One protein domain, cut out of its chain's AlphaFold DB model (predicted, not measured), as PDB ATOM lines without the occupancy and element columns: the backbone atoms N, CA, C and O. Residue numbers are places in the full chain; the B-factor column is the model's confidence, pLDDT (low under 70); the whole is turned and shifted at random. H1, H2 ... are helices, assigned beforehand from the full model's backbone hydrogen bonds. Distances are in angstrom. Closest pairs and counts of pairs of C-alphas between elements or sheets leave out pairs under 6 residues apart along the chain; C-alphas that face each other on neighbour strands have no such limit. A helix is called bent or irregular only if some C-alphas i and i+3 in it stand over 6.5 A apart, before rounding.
ATOM      1  N   VAL A  96      -1.755   1.032 -12.608       77.31
ATOM      2  CA  VAL A  96      -1.094  -0.004 -13.427       77.31
ATOM      3  C   VAL A  96      -0.832  -1.298 -12.640       77.31
ATOM      4  O   VAL A  96      -0.823  -2.390 -13.207       77.31
ATOM      5  N   ILE A  97      -0.657  -1.195 -11.322       79.44
ATOM      6  CA  ILE A  97      -0.260  -2.303 -10.440       79.44
ATOM      7  C   ILE A  97      -1.237  -3.499 -10.477       79.44
ATOM      8  O   ILE A  97      -0.765  -4.617 -10.704       79.44
ATOM      9  N   PRO A  98      -2.567  -3.336 -10.302       80.19
ATOM     10  CA  PRO A  98      -3.493  -4.475 -10.332       80.19
ATOM     11  C   PRO A  98      -3.506  -5.197 -11.688       80.19
ATOM     12  O   PRO A  98      -3.601  -6.421 -11.738       80.19
ATOM     13  N   TYR A  99      -3.346  -4.459 -12.789       83.00
ATOM     14  CA  TYR A  99      -3.335  -5.033 -14.134       83.00
ATOM     15  C   TYR A  99      -2.115  -5.933 -14.372       83.00
ATOM     16  O   TYR A  99      -2.241  -7.026 -14.924       83.00
ATOM     17  N   LEU A 100      -0.939  -5.517 -13.890       86.38
ATOM     18  CA  LEU A 100       0.280  -6.326 -13.980       86.38
ATOM     19  C   LEU A 100       0.155  -7.648 -13.216       86.38
ATOM     20  O   LEU A 100       0.604  -8.680 -13.709       86.38
ATOM     21  N   VAL A 101      -0.486  -7.639 -12.044       86.69
ATOM     22  CA  VAL A 101      -0.694  -8.854 -11.240       86.69
ATOM     23  C   VAL A 101      -1.566  -9.860 -11.992       86.69
ATOM     24  O   VAL A 101      -1.194 -11.030 -12.100       86.69
ATOM     25  N   VAL A 102      -2.678  -9.407 -12.581       87.12
ATOM     26  CA  VAL A 102      -3.562 -10.264 -13.387       87.12
ATOM     27  C   VAL A 102      -2.843 -10.796 -14.630       87.12
ATOM     28  O   VAL A 102      -2.981 -11.978 -14.938       87.12
ATOM     29  N   LEU A 103      -2.030  -9.978 -15.311       89.44
ATOM     30  CA  LEU A 103      -1.245 -10.433 -16.465       89.44
ATOM     31  C   LEU A 103      -0.235 -11.526 -16.095       89.44
ATOM     32  O   LEU A 103      -0.118 -12.518 -16.814       89.44
ATOM     33  N   VAL A 104       0.480 -11.372 -14.977       91.19
ATOM     34  CA  VAL A 104       1.460 -12.369 -14.517       91.19
ATOM     35  C   VAL A 104       0.767 -13.671 -14.107       91.19
ATOM     36  O   VAL A 104       1.199 -14.745 -14.526       91.19
ATOM     37  N   LEU A 105      -0.334 -13.594 -13.352       91.06
ATOM     38  CA  LEU A 105      -1.143 -14.760 -12.970       91.06
ATOM     39  C   LEU A 105      -1.745 -15.467 -14.192       91.06
ATOM     40  O   LEU A 105      -1.684 -16.693 -14.282       91.06
ATOM     41  N   GLY A 106      -2.272 -14.708 -15.156       90.62
ATOM     42  CA  GLY A 106      -2.813 -15.237 -16.408       90.62
ATOM     43  C   GLY A 106      -1.753 -15.924 -17.266       90.62
ATOM     44  O   GLY A 106      -1.977 -17.032 -17.750       90.62
ATOM     45  N   GLY A 107      -0.572 -15.315 -17.405       92.06
ATOM     46  CA  GLY A 107       0.559 -15.915 -18.114       92.06
ATOM     47  C   GLY A 107       1.066 -17.193 -17.440       92.06
ATOM     48  O   GLY A 107       1.317 -18.191 -18.116       92.06
ATOM     49  N   PHE A 108       1.154 -17.199 -16.106       92.25
ATOM     50  CA  PHE A 108       1.511 -18.391 -15.337       92.25
ATOM     51  C   PHE A 108       0.483 -19.516 -15.520       92.25
ATOM     52  O   PHE A 108       0.853 -20.667 -15.744       92.25
ATOM     53  N   TRP A 109      -0.807 -19.190 -15.495       92.62
ATOM     54  CA  TRP A 109      -1.862 -20.173 -15.710       92.62
ATOM     55  C   TRP A 109      -1.855 -20.756 -17.126       92.62
ATOM     56  O   TRP A 109      -1.974 -21.969 -17.296       92.62
ATOM     57  N   LEU A 110      -1.635 -19.919 -18.144       91.94
ATOM     58  CA  LEU A 110      -1.459 -20.368 -19.525       91.94
ATOM     59  C   LEU A 110      -0.286 -21.354 -19.643       91.94
ATOM     60  O   LEU A 110      -0.405 -22.388 -20.299       91.94
ATOM     61  N   TYR A 111       0.835 -21.061 -18.978       92.62
ATOM     62  CA  TYR A 111       1.989 -21.957 -18.938       92.62
ATOM     63  C   TYR A 111       1.640 -23.320 -18.322       92.62
ATOM     64  O   TYR A 111       1.984 -24.358 -18.893       92.62
ATOM     65  N   VAL A 112       0.922 -23.326 -17.193       90.88
ATOM     66  CA  VAL A 112       0.452 -24.556 -16.535       90.88
ATOM     67  C   VAL A 112      -0.460 -25.357 -17.464       90.88
ATOM     68  O   VAL A 112      -0.264 -26.562 -17.610       90.88
ATOM     69  N   LEU A 113      -1.394 -24.697 -18.156       90.31
ATOM     70  CA  LEU A 113      -2.323 -25.343 -19.085       90.31
ATOM     71  C   LEU A 113      -1.603 -26.050 -20.246       90.31
ATOM     72  O   LEU A 113      -2.003 -27.142 -20.634       90.31
ATOM     73  N   ILE A 114      -0.522 -25.464 -20.771       89.19
ATOM     74  CA  ILE A 114       0.280 -26.057 -21.858       89.19
ATOM     75  C   ILE A 114       1.101 -27.262 -21.370       89.19
ATOM     76  O   ILE A 114       1.384 -28.177 -22.143       89.19
ATOM     77  N   LYS A 115       1.531 -27.257 -20.103       91.06
ATOM     78  CA  LYS A 115       2.373 -28.314 -19.518       91.06
ATOM     79  C   LYS A 115       1.591 -29.445 -18.861       91.06
ATOM     80  O   LYS A 115       2.191 -30.474 -18.552       91.06
ATOM     81  N   LEU A 116       0.293 -29.266 -18.645       87.75
ATOM     82  CA  LEU A 116      -0.572 -30.291 -18.082       87.75
ATOM     83  C   LEU A 116      -0.628 -31.510 -19.018       87.75
ATOM     84  O   LEU A 116      -0.915 -31.348 -20.207       87.75
ATOM     85  N   PRO A 117      -0.362 -32.731 -18.514       84.56
ATOM     86  CA  PRO A 117      -0.571 -33.931 -19.306       84.56
ATOM     87  C   PRO A 117      -2.047 -34.025 -19.703       84.56
ATOM     88  O   PRO A 117      -2.945 -33.761 -18.897       84.56
ATOM     89  N   GLY A 118      -2.285 -34.371 -20.968       80.31
ATOM     90  CA  GLY A 118      -3.632 -34.600 -21.476       80.31
ATOM     91  C   GLY A 118      -4.296 -35.769 -20.754       80.31
ATOM     92  O   GLY A 118      -3.628 -36.679 -20.263       80.31
ATOM     93  N   PHE A 119      -5.623 -35.750 -20.704       84.12
ATOM     94  CA  PHE A 119      -6.379 -36.885 -20.196       84.12
ATOM     95  C   PHE A 119      -6.284 -38.047 -21.199       84.12
ATOM     96  O   PHE A 119      -6.507 -37.833 -22.394       84.12
ATOM     97  N   GLU A 120      -5.972 -39.261 -20.728       83.06
ATOM     98  CA  GLU A 120      -5.854 -40.491 -21.539       83.06
ATOM     99  C   GLU A 120      -7.227 -41.007 -22.025       83.06
ATOM    100  O   GLU A 120      -7.639 -42.135 -21.768       83.06
ATOM    101  N   GLY A 121      -7.977 -40.156 -22.723       81.69
ATOM    102  CA  GLY A 121      -9.243 -40.478 -23.373       81.69
ATOM    103  C   GLY A 121      -9.217 -40.140 -24.863       81.69
ATOM    104  O   GLY A 121      -8.221 -39.666 -25.407       81.69
ATOM    105  N   GLY A 122     -10.345 -40.352 -25.544       89.12
ATOM    106  CA  GLY A 122     -10.516 -39.873 -26.918       89.12
ATOM    107  C   GLY A 122     -10.364 -38.349 -27.016       89.12
ATOM    108  O   GLY A 122     -10.590 -37.630 -26.040       89.12
ATOM    109  N   ALA A 123     -10.036 -37.844 -28.210       88.38
ATOM    110  CA  ALA A 123      -9.773 -36.418 -28.448       88.38
ATOM    111  C   ALA A 123     -10.872 -35.492 -27.889       88.38
ATOM    112  O   ALA A 123     -10.568 -34.470 -27.279       88.38
ATOM    113  N   PHE A 124     -12.140 -35.898 -28.011       90.12
ATOM    114  CA  PHE A 124     -13.291 -35.161 -27.485       90.12
ATOM    115  C   PHE A 124     -13.258 -34.983 -25.956       90.12
ATOM    116  O   PHE A 124     -13.497 -33.887 -25.454       90.12
ATOM    117  N   LEU A 125     -12.916 -36.037 -25.209       90.38
ATOM    118  CA  LEU A 125     -12.844 -35.987 -23.746       90.38
ATOM    119  C   LEU A 125     -11.672 -35.125 -23.273       90.38
ATOM    120  O   LEU A 125     -11.820 -34.362 -22.321       90.38
ATOM    121  N   ASN A 126     -10.536 -35.185 -23.972       88.81
ATOM    122  CA  ASN A 126      -9.388 -34.336 -23.667       88.81
ATOM    123  C   ASN A 126      -9.700 -32.841 -23.919       88.81
ATOM    124  O   ASN A 126      -9.324 -31.980 -23.122       88.81
ATOM    125  N   SER A 127     -10.463 -32.515 -24.970       89.31
ATOM    126  CA  SER A 127     -10.936 -31.143 -25.222       89.31
ATOM    127  C   SER A 127     -11.882 -30.625 -24.133       89.31
ATOM    128  O   SER A 127     -11.752 -29.482 -23.702       89.31
ATOM    129  N   ILE A 128     -12.809 -31.453 -23.643       92.06
ATOM    130  CA  ILE A 128     -13.690 -31.061 -22.530       92.06
ATOM    131  C   ILE A 128     -12.879 -30.861 -21.248       92.06
ATOM    132  O   ILE A 128     -13.063 -29.861 -20.557       92.06
ATOM    133  N   TYR A 129     -11.960 -31.778 -20.944       91.31
ATOM    134  CA  TYR A 129     -11.094 -31.687 -19.771       91.31
ATOM    135  C   TYR A 129     -10.287 -30.382 -19.763       91.31
ATOM    136  O   TYR A 129     -10.330 -29.624 -18.794       91.31
ATOM    137  N   THR A 130      -9.612 -30.077 -20.873       90.31
ATOM    138  CA  THR A 130      -8.830 -28.840 -21.022       90.31
ATOM    139  C   THR A 130      -9.690 -27.580 -20.909       90.31
ATOM    140  O   THR A 130      -9.270 -26.632 -20.248       90.31
ATOM    141  N   LEU A 131     -10.908 -27.573 -21.467       92.38
ATOM    142  CA  LEU A 131     -11.857 -26.464 -21.317       92.38
ATOM    143  C   LEU A 131     -12.250 -26.248 -19.847       92.38
ATOM    144  O   LEU A 131     -12.202 -25.121 -19.354       92.38
ATOM    145  N   VAL A 132     -12.622 -27.317 -19.137       93.38
ATOM    146  CA  VAL A 132     -13.036 -27.242 -17.727       93.38
ATOM    147  C   VAL A 132     -11.892 -26.722 -16.863       93.38
ATOM    148  O   VAL A 132     -12.094 -25.797 -16.078       93.38
ATOM    149  N   VAL A 133     -10.681 -27.256 -17.044       92.62
ATOM    150  CA  VAL A 133      -9.492 -26.791 -16.320       92.62
ATOM    151  C   VAL A 133      -9.222 -25.316 -16.621       92.62
ATOM    152  O   VAL A 133      -9.030 -24.533 -15.691       92.62
ATOM    153  N   ALA A 134      -9.282 -24.902 -17.891       92.06
ATOM    154  CA  ALA A 134      -9.076 -23.509 -18.278       92.06
ATOM    155  C   ALA A 134     -10.066 -22.557 -17.586       92.06
ATOM    156  O   ALA A 134      -9.638 -21.532 -17.052       92.06
ATOM    157  N   ILE A 135     -11.357 -22.913 -17.545       93.88
ATOM    158  CA  ILE A 135     -12.407 -22.120 -16.889       93.88
ATOM    159  C   ILE A 135     -12.162 -22.036 -15.381       93.88
ATOM    160  O   ILE A 135     -12.161 -20.939 -14.826       93.88
ATOM    161  N   VAL A 136     -11.918 -23.172 -14.719       94.25
ATOM    162  CA  VAL A 136     -11.689 -23.221 -13.265       94.25
ATOM    163  C   VAL A 136     -10.503 -22.349 -12.869       94.25
ATOM    164  O   VAL A 136     -10.593 -21.579 -11.914       94.25
ATOM    165  N   GLY A 137      -9.407 -22.412 -13.623       90.88
ATOM    166  CA  GLY A 137      -8.249 -21.578 -13.331       90.88
ATOM    167  C   GLY A 137      -8.474 -20.097 -13.597       90.88
ATOM    168  O   GLY A 137      -8.051 -19.279 -12.785       90.88
ATOM    169  N   TYR A 138      -9.198 -19.731 -14.659       89.75
ATOM    170  CA  TYR A 138      -9.558 -18.331 -14.896       89.75
ATOM    171  C   TYR A 138     -10.420 -17.766 -13.763       89.75
ATOM    172  O   TYR A 138     -10.135 -16.681 -13.260       89.75
ATOM    173  N   VAL A 139     -11.424 -18.522 -13.309       93.25
ATOM    174  CA  VAL A 139     -12.240 -18.150 -12.143       93.25
ATOM    175  C   VAL A 139     -11.365 -18.025 -10.891       93.25
ATOM    176  O   VAL A 139     -11.487 -17.049 -10.151       93.25
ATOM    177  N   GLY A 140     -10.424 -18.951 -10.690       90.38
ATOM    178  CA  GLY A 140      -9.450 -18.891  -9.599       90.38
ATOM    179  C   GLY A 140      -8.606 -17.613  -9.612       90.38
ATOM    180  O   GLY A 140      -8.440 -16.987  -8.569       90.38
ATOM    181  N   ILE A 141      -8.135 -17.168 -10.781       90.44
ATOM    182  CA  ILE A 141      -7.371 -15.916 -10.919       90.44
ATOM    183  C   ILE A 141      -8.218 -14.706 -10.518       90.44
ATOM    184  O   ILE A 141      -7.717 -13.833  -9.814       90.44
ATOM    185  N   PHE A 142      -9.490 -14.648 -10.918       87.69
ATOM    186  CA  PHE A 142     -10.370 -13.531 -10.553       87.69
ATOM    187  C   PHE A 142     -10.685 -13.478  -9.055       87.69
ATOM    188  O   PHE A 142     -10.827 -12.388  -8.505       87.69
ATOM    189  N   LEU A 143     -10.754 -14.629  -8.383       90.19
ATOM    190  CA  LEU A 143     -10.988 -14.693  -6.939       90.19
ATOM    191  C   LEU A 143      -9.718 -14.398  -6.130       90.19
ATOM    192  O   LEU A 143      -9.761 -13.672  -5.141       90.19
ATOM    193  N   VAL A 144      -8.576 -14.945  -6.548       88.38
ATOM    194  CA  VAL A 144      -7.305 -14.845  -5.811       88.38
ATOM    195  C   VAL A 144      -6.556 -13.547  -6.126       88.38
ATOM    196  O   VAL A 144      -5.876 -13.000  -5.257       88.38
ATOM    197  N   GLY A 145      -6.697 -13.024  -7.346       85.81
ATOM    198  CA  GLY A 145      -6.012 -11.826  -7.832       85.81
ATOM    199  C   GLY A 145      -6.133 -10.622  -6.893       85.81
ATOM    200  O   GLY A 145      -5.094 -10.112  -6.469       85.81
ATOM    201  N   PRO A 146      -7.350 -10.205  -6.486       86.62
ATOM    202  CA  PRO A 146      -7.539  -9.072  -5.580       86.62
ATOM    203  C   PRO A 146      -6.817  -9.240  -4.239       86.62
ATOM    204  O   PRO A 146      -6.179  -8.302  -3.760       86.62
ATOM    205  N   HIS A 147      -6.855 -10.439  -3.654       87.50
ATOM    206  CA  HIS A 147      -6.174 -10.726  -2.389       87.50
ATOM    207  C   HIS A 147      -4.650 -10.658  -2.526       87.50
ATOM    208  O   HIS A 147      -3.965 -10.120  -1.656       87.50
ATOM    209  N   LEU A 148      -4.112 -11.147  -3.645       86.38
ATOM    210  CA  LEU A 148      -2.684 -11.071  -3.942       86.38
ATOM    211  C   LEU A 148      -2.238  -9.624  -4.178       86.38
ATOM    212  O   LEU A 148      -1.200  -9.211  -3.662       86.38
ATOM    213  N   THR A 149      -3.038  -8.827  -4.893       84.62
ATOM    214  CA  THR A 149      -2.776  -7.394  -5.069       84.62
ATOM    215  C   THR A 149      -2.781  -6.659  -3.730       84.62
ATOM    216  O   THR A 149      -1.863  -5.886  -3.475       84.62
ATOM    217  N   GLN A 150      -3.751  -6.927  -2.849       84.69
ATOM    218  CA  GLN A 150      -3.794  -6.336  -1.506       84.69
ATOM    219  C   GLN A 150      -2.548  -6.686  -0.687       84.69
ATOM    220  O   GLN A 150      -1.966  -5.809  -0.055       84.69
ATOM    221  N   LEU A 151      -2.098  -7.942  -0.733       86.31
ATOM    222  CA  LEU A 151      -0.887  -8.373  -0.037       86.31
ATOM    223  C   LEU A 151       0.355  -7.651  -0.574       86.31
ATOM    224  O   LEU A 151       1.147  -7.133   0.212       86.31
ATOM    225  N   ILE A 152       0.502  -7.563  -1.899       84.62
ATOM    226  CA  ILE A 152       1.622  -6.860  -2.540       84.62
ATOM    227  C   ILE A 152       1.607  -5.379  -2.164       84.62
ATOM    228  O   ILE A 152       2.635  -4.851  -1.752       84.62
ATOM    229  N   VAL A 153       0.453  -4.714  -2.262       84.06
ATOM    230  CA  VAL A 153       0.323  -3.295  -1.910       84.06
ATOM    231  C   VAL A 153       0.643  -3.078  -0.433       84.06
ATOM    232  O   VAL A 153       1.429  -2.190  -0.127       84.06
ATOM    233  N   ASN A 154       0.139  -3.921   0.471       84.81
ATOM    234  CA  ASN A 154       0.448  -3.836   1.902       84.81
ATOM    235  C   ASN A 154       1.939  -4.070   2.200       84.81
ATOM    236  O   ASN A 154       2.519  -3.419   3.068       84.81
ATOM    237  N   GLY A 155       2.590  -4.978   1.470       84.38
ATOM    238  CA  GLY A 155       4.036  -5.180   1.568       84.38
ATOM    239  C   GLY A 155       4.823  -3.966   1.069       84.38
ATOM    240  O   GLY A 155       5.771  -3.523   1.719       84.38
ATOM    241  N   VAL A 156       4.403  -3.385  -0.058       83.50
ATOM    242  CA  VAL A 156       5.009  -2.171  -0.617       83.50
ATOM    243  C   VAL A 156       4.831  -0.991   0.329       83.50
ATOM    244  O   VAL A 156       5.806  -0.283   0.559       83.50
ATOM    245  N   THR A 157       3.649  -0.792   0.922       81.38
ATOM    246  CA  THR A 157       3.415   0.306   1.873       81.38
ATOM    247  C   THR A 157       4.246   0.141   3.139       81.38
ATOM    248  O   THR A 157       4.804   1.121   3.628       81.38
ATOM    249  N   TRP A 158       4.424  -1.082   3.645       85.81
ATOM    250  CA  TRP A 158       5.300  -1.335   4.792       85.81
ATOM    251  C   TRP A 158       6.762  -0.948   4.507       85.81
ATOM    252  O   TRP A 158       7.390  -0.263   5.317       85.81
ATOM    253  N   ILE A 159       7.283  -1.298   3.325       86.44
ATOM    254  CA  ILE A 159       8.646  -0.937   2.894       86.44
ATOM    255  C   ILE A 159       8.756   0.556   2.569       86.44
ATOM    256  O   ILE A 159       9.781   1.185   2.844       86.44
ATOM    257  N   SER A 160       7.718   1.148   1.978       80.75
ATOM    258  CA  SER A 160       7.746   2.540   1.549       80.75
ATOM    259  C   SER A 160       7.528   3.506   2.706       80.75
ATOM    260  O   SER A 160       8.038   4.614   2.638       80.75
ATOM    261  N   THR A 161       6.858   3.120   3.795       80.56
ATOM    262  CA  THR A 161       6.612   3.983   4.968       80.56
ATOM    263  C   THR A 161       7.877   4.685   5.500       80.56
ATOM    264  O   THR A 161       7.863   5.914   5.634       80.56
ATOM    265  N   PRO A 162       9.005   3.995   5.772       78.19
ATOM    266  CA  PRO A 162      10.238   4.669   6.196       78.19
ATOM    267  C   PRO A 162      10.846   5.554   5.096       78.19
ATOM    268  O   PRO A 162      11.480   6.569   5.393       78.19
ATOM    269  N   ILE A 163      10.642   5.199   3.825       80.44
ATOM    270  CA  ILE A 163      11.104   5.980   2.674       80.44
ATOM    271  C   ILE A 163      10.260   7.254   2.527       80.44
ATOM    272  O   ILE A 163      10.825   8.319   2.306       80.44
ATOM    273  N   HIS A 164       8.942   7.178   2.727       77.19
ATOM    274  CA  HIS A 164       8.031   8.316   2.682       77.19
ATOM    275  C   HIS A 164       8.409   9.371   3.710       77.19
ATOM    276  O   HIS A 164       8.409  10.538   3.356       77.19
ATOM    277  N   LYS A 165       8.831   8.991   4.922       78.94
ATOM    278  CA  LYS A 165       9.335   9.965   5.908       78.94
ATOM    279  C   LYS A 165      10.569  10.714   5.398       78.94
ATOM    280  O   LYS A 165      10.603  11.937   5.413       78.94
ATOM    281  N   ARG A 166      11.547   9.987   4.847       76.62
ATOM    282  CA  ARG A 166      12.765  10.592   4.274       76.62
ATOM    283  C   ARG A 166      12.491  11.428   3.023       76.62
ATOM    284  O   ARG A 166      13.221  12.379   2.748       76.62
ATOM    285  N   ILE A 167      11.493  11.043   2.228       77.44
ATOM    286  CA  ILE A 167      11.055  11.803   1.058       77.44
ATOM    287  C   ILE A 167      10.265  13.028   1.499       77.44
ATOM    288  O   ILE A 167      10.488  14.064   0.897       77.44
ATOM    289  N   ALA A 168       9.413  12.944   2.521       76.00
ATOM    290  CA  ALA A 168       8.630  14.063   3.040       76.00
ATOM    291  C   ALA A 168       9.558  15.175   3.530       76.00
ATOM    292  O   ALA A 168       9.526  16.258   2.968       76.00
ATOM    293  N   GLU A 169      10.525  14.858   4.399       77.94
ATOM    294  CA  GLU A 169      11.506  15.841   4.891       77.94
ATOM    295  C   GLU A 169      12.266  16.544   3.749       77.94
ATOM    296  O   GLU A 169      12.504  17.753   3.771       77.94
ATOM    297  N   LYS A 170      12.644  15.793   2.704       75.38
ATOM    298  CA  LYS A 170      13.290  16.381   1.524       75.38
ATOM    299  C   LYS A 170      12.304  17.175   0.677       75.38
ATOM    300  O   LYS A 170      12.669  18.227   0.166       75.38
ATOM    301  N   THR A 171      11.095  16.660   0.494       72.62
ATOM    302  CA  THR A 171      10.030  17.257  -0.313       72.62
ATOM    303  C   THR A 171       9.594  18.579   0.282       72.62
ATOM    304  O   THR A 171       9.484  19.524  -0.480       72.62
ATOM    305  N   ASP A 172       9.482  18.697   1.601       71.44
ATOM    306  CA  ASP A 172       9.148  19.950   2.280       71.44
ATOM    307  C   ASP A 172      10.214  21.008   1.998       71.44
ATOM    308  O   ASP A 172       9.909  22.109   1.542       71.44
ATOM    309  N   SER A 173      11.494  20.636   2.111       70.94
ATOM    310  CA  SER A 173      12.599  21.515   1.717       70.94
ATOM    311  C   SER A 173      12.565  21.862   0.219       70.94
ATOM    312  O   SER A 173      12.834  23.000  -0.173       70.94
ATOM    313  N   TYR A 174      12.209  20.919  -0.658       68.88
ATOM    314  CA  TYR A 174      12.060  21.176  -2.095       68.88
ATOM    315  C   TYR A 174      10.854  22.066  -2.425       68.88
ATOM    316  O   TYR A 174      10.977  22.918  -3.304       68.88
ATOM    317  N   ILE A 175       9.721  21.892  -1.741       69.50
ATOM    318  CA  ILE A 175       8.494  22.677  -1.888       69.50
ATOM    319  C   ILE A 175       8.751  24.094  -1.396       69.50
ATOM    320  O   ILE A 175       8.486  25.028  -2.142       69.50
ATOM    321  N   GLN A 176       9.374  24.275  -0.231       70.12
ATOM    322  CA  GLN A 176       9.787  25.595   0.254       70.12
ATOM    323  C   GLN A 176      10.751  26.293  -0.719       70.12
ATOM    324  O   GLN A 176      10.681  27.508  -0.897       70.12
ATOM    325  N   ASN A 177      11.641  25.546  -1.380       68.12
ATOM    326  CA  ASN A 177      12.546  26.083  -2.404       68.12
ATOM    327  C   ASN A 177      11.865  26.336  -3.759       68.12
ATOM    328  O   ASN A 177      12.445  27.010  -4.608       68.12
TER     329      ASN A 177
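AT A GLANCE: This is residues 96 to 177 of the 232 residues of an uncharacterized protein of marine sediment metagenome (UniProt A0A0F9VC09). This is a long helical hairpin with unequal arms: H1 runs beside H2a and the first turn of H2b, the two arms of the much longer, bent helix H2, and a short loop joins H1 to H2 at one end. At the other end residues 154 to 177 of H2 stick out free and make much of the length. The printed part has 82 residues with two named helices, H1 then H2, and no named strand; the class is all helix. The whole is extended, with a radius of gyration of the C-alphas of 21.5 A and spans of 74 by 18 by 15 A.

IN THESE COORDINATES: H1, residues 96 to 115, begins at C-alpha 96 (-1.094, -0.004, -13.427) and is 29.2 A long. H2, residues 123 to 177, was assigned as one helix by its hydrogen bonds but is bent, with C-alphas 143 and 146 6.7 A apart. Its arm H2a, residues 123 to 143, begins at C-alpha 123 (-9.773, -36.418, -28.448) and is 30.6 A long. Its arm H2b, residues 146 to 177, is 40.6 A long and ends at C-alpha 177 (12.546, 26.083, -2.404). H2b is irregular, with C-alphas 159 and 162 6.7 A apart, and has a kink of 53 degrees near residue 163.

HOW THE PARTS SIT: H1 and H2a form a helical hairpin and touch at a shallow tilt of 23 degrees, opposite ways; their closest C-alphas, of Leu 105 and Ile 141, are 6.7 A apart. H1 touches H2b with residues 97 to 101 alone, and H2b touches H1 with residues 146 to 149 alone; their closest C-alphas, of Pro 98 and Thr 149, are 6.1 A apart. H1 and H2b run opposite ways at a shallow tilt of 32 degrees, only just short of steep. H2a and H2b stand at a steep tilt of 39 degrees. In H1 and H2a every O i to N i+4 pair is within hydrogen-bond range; in H2b 26 of 28 are.

THE WHOLE: The C-alphas farthest apart, of Gly 122 and Asn 177, are 74.0 A apart. Without residues 154 to 177, which stand free, the body spans 45 by 17 by 15 A. The printed part has no cut, and the link from H1 to H2, 7 residues, is short. The mean pLDDT of the printed part is 85.2; residues 174, 175 and 177 are under 70.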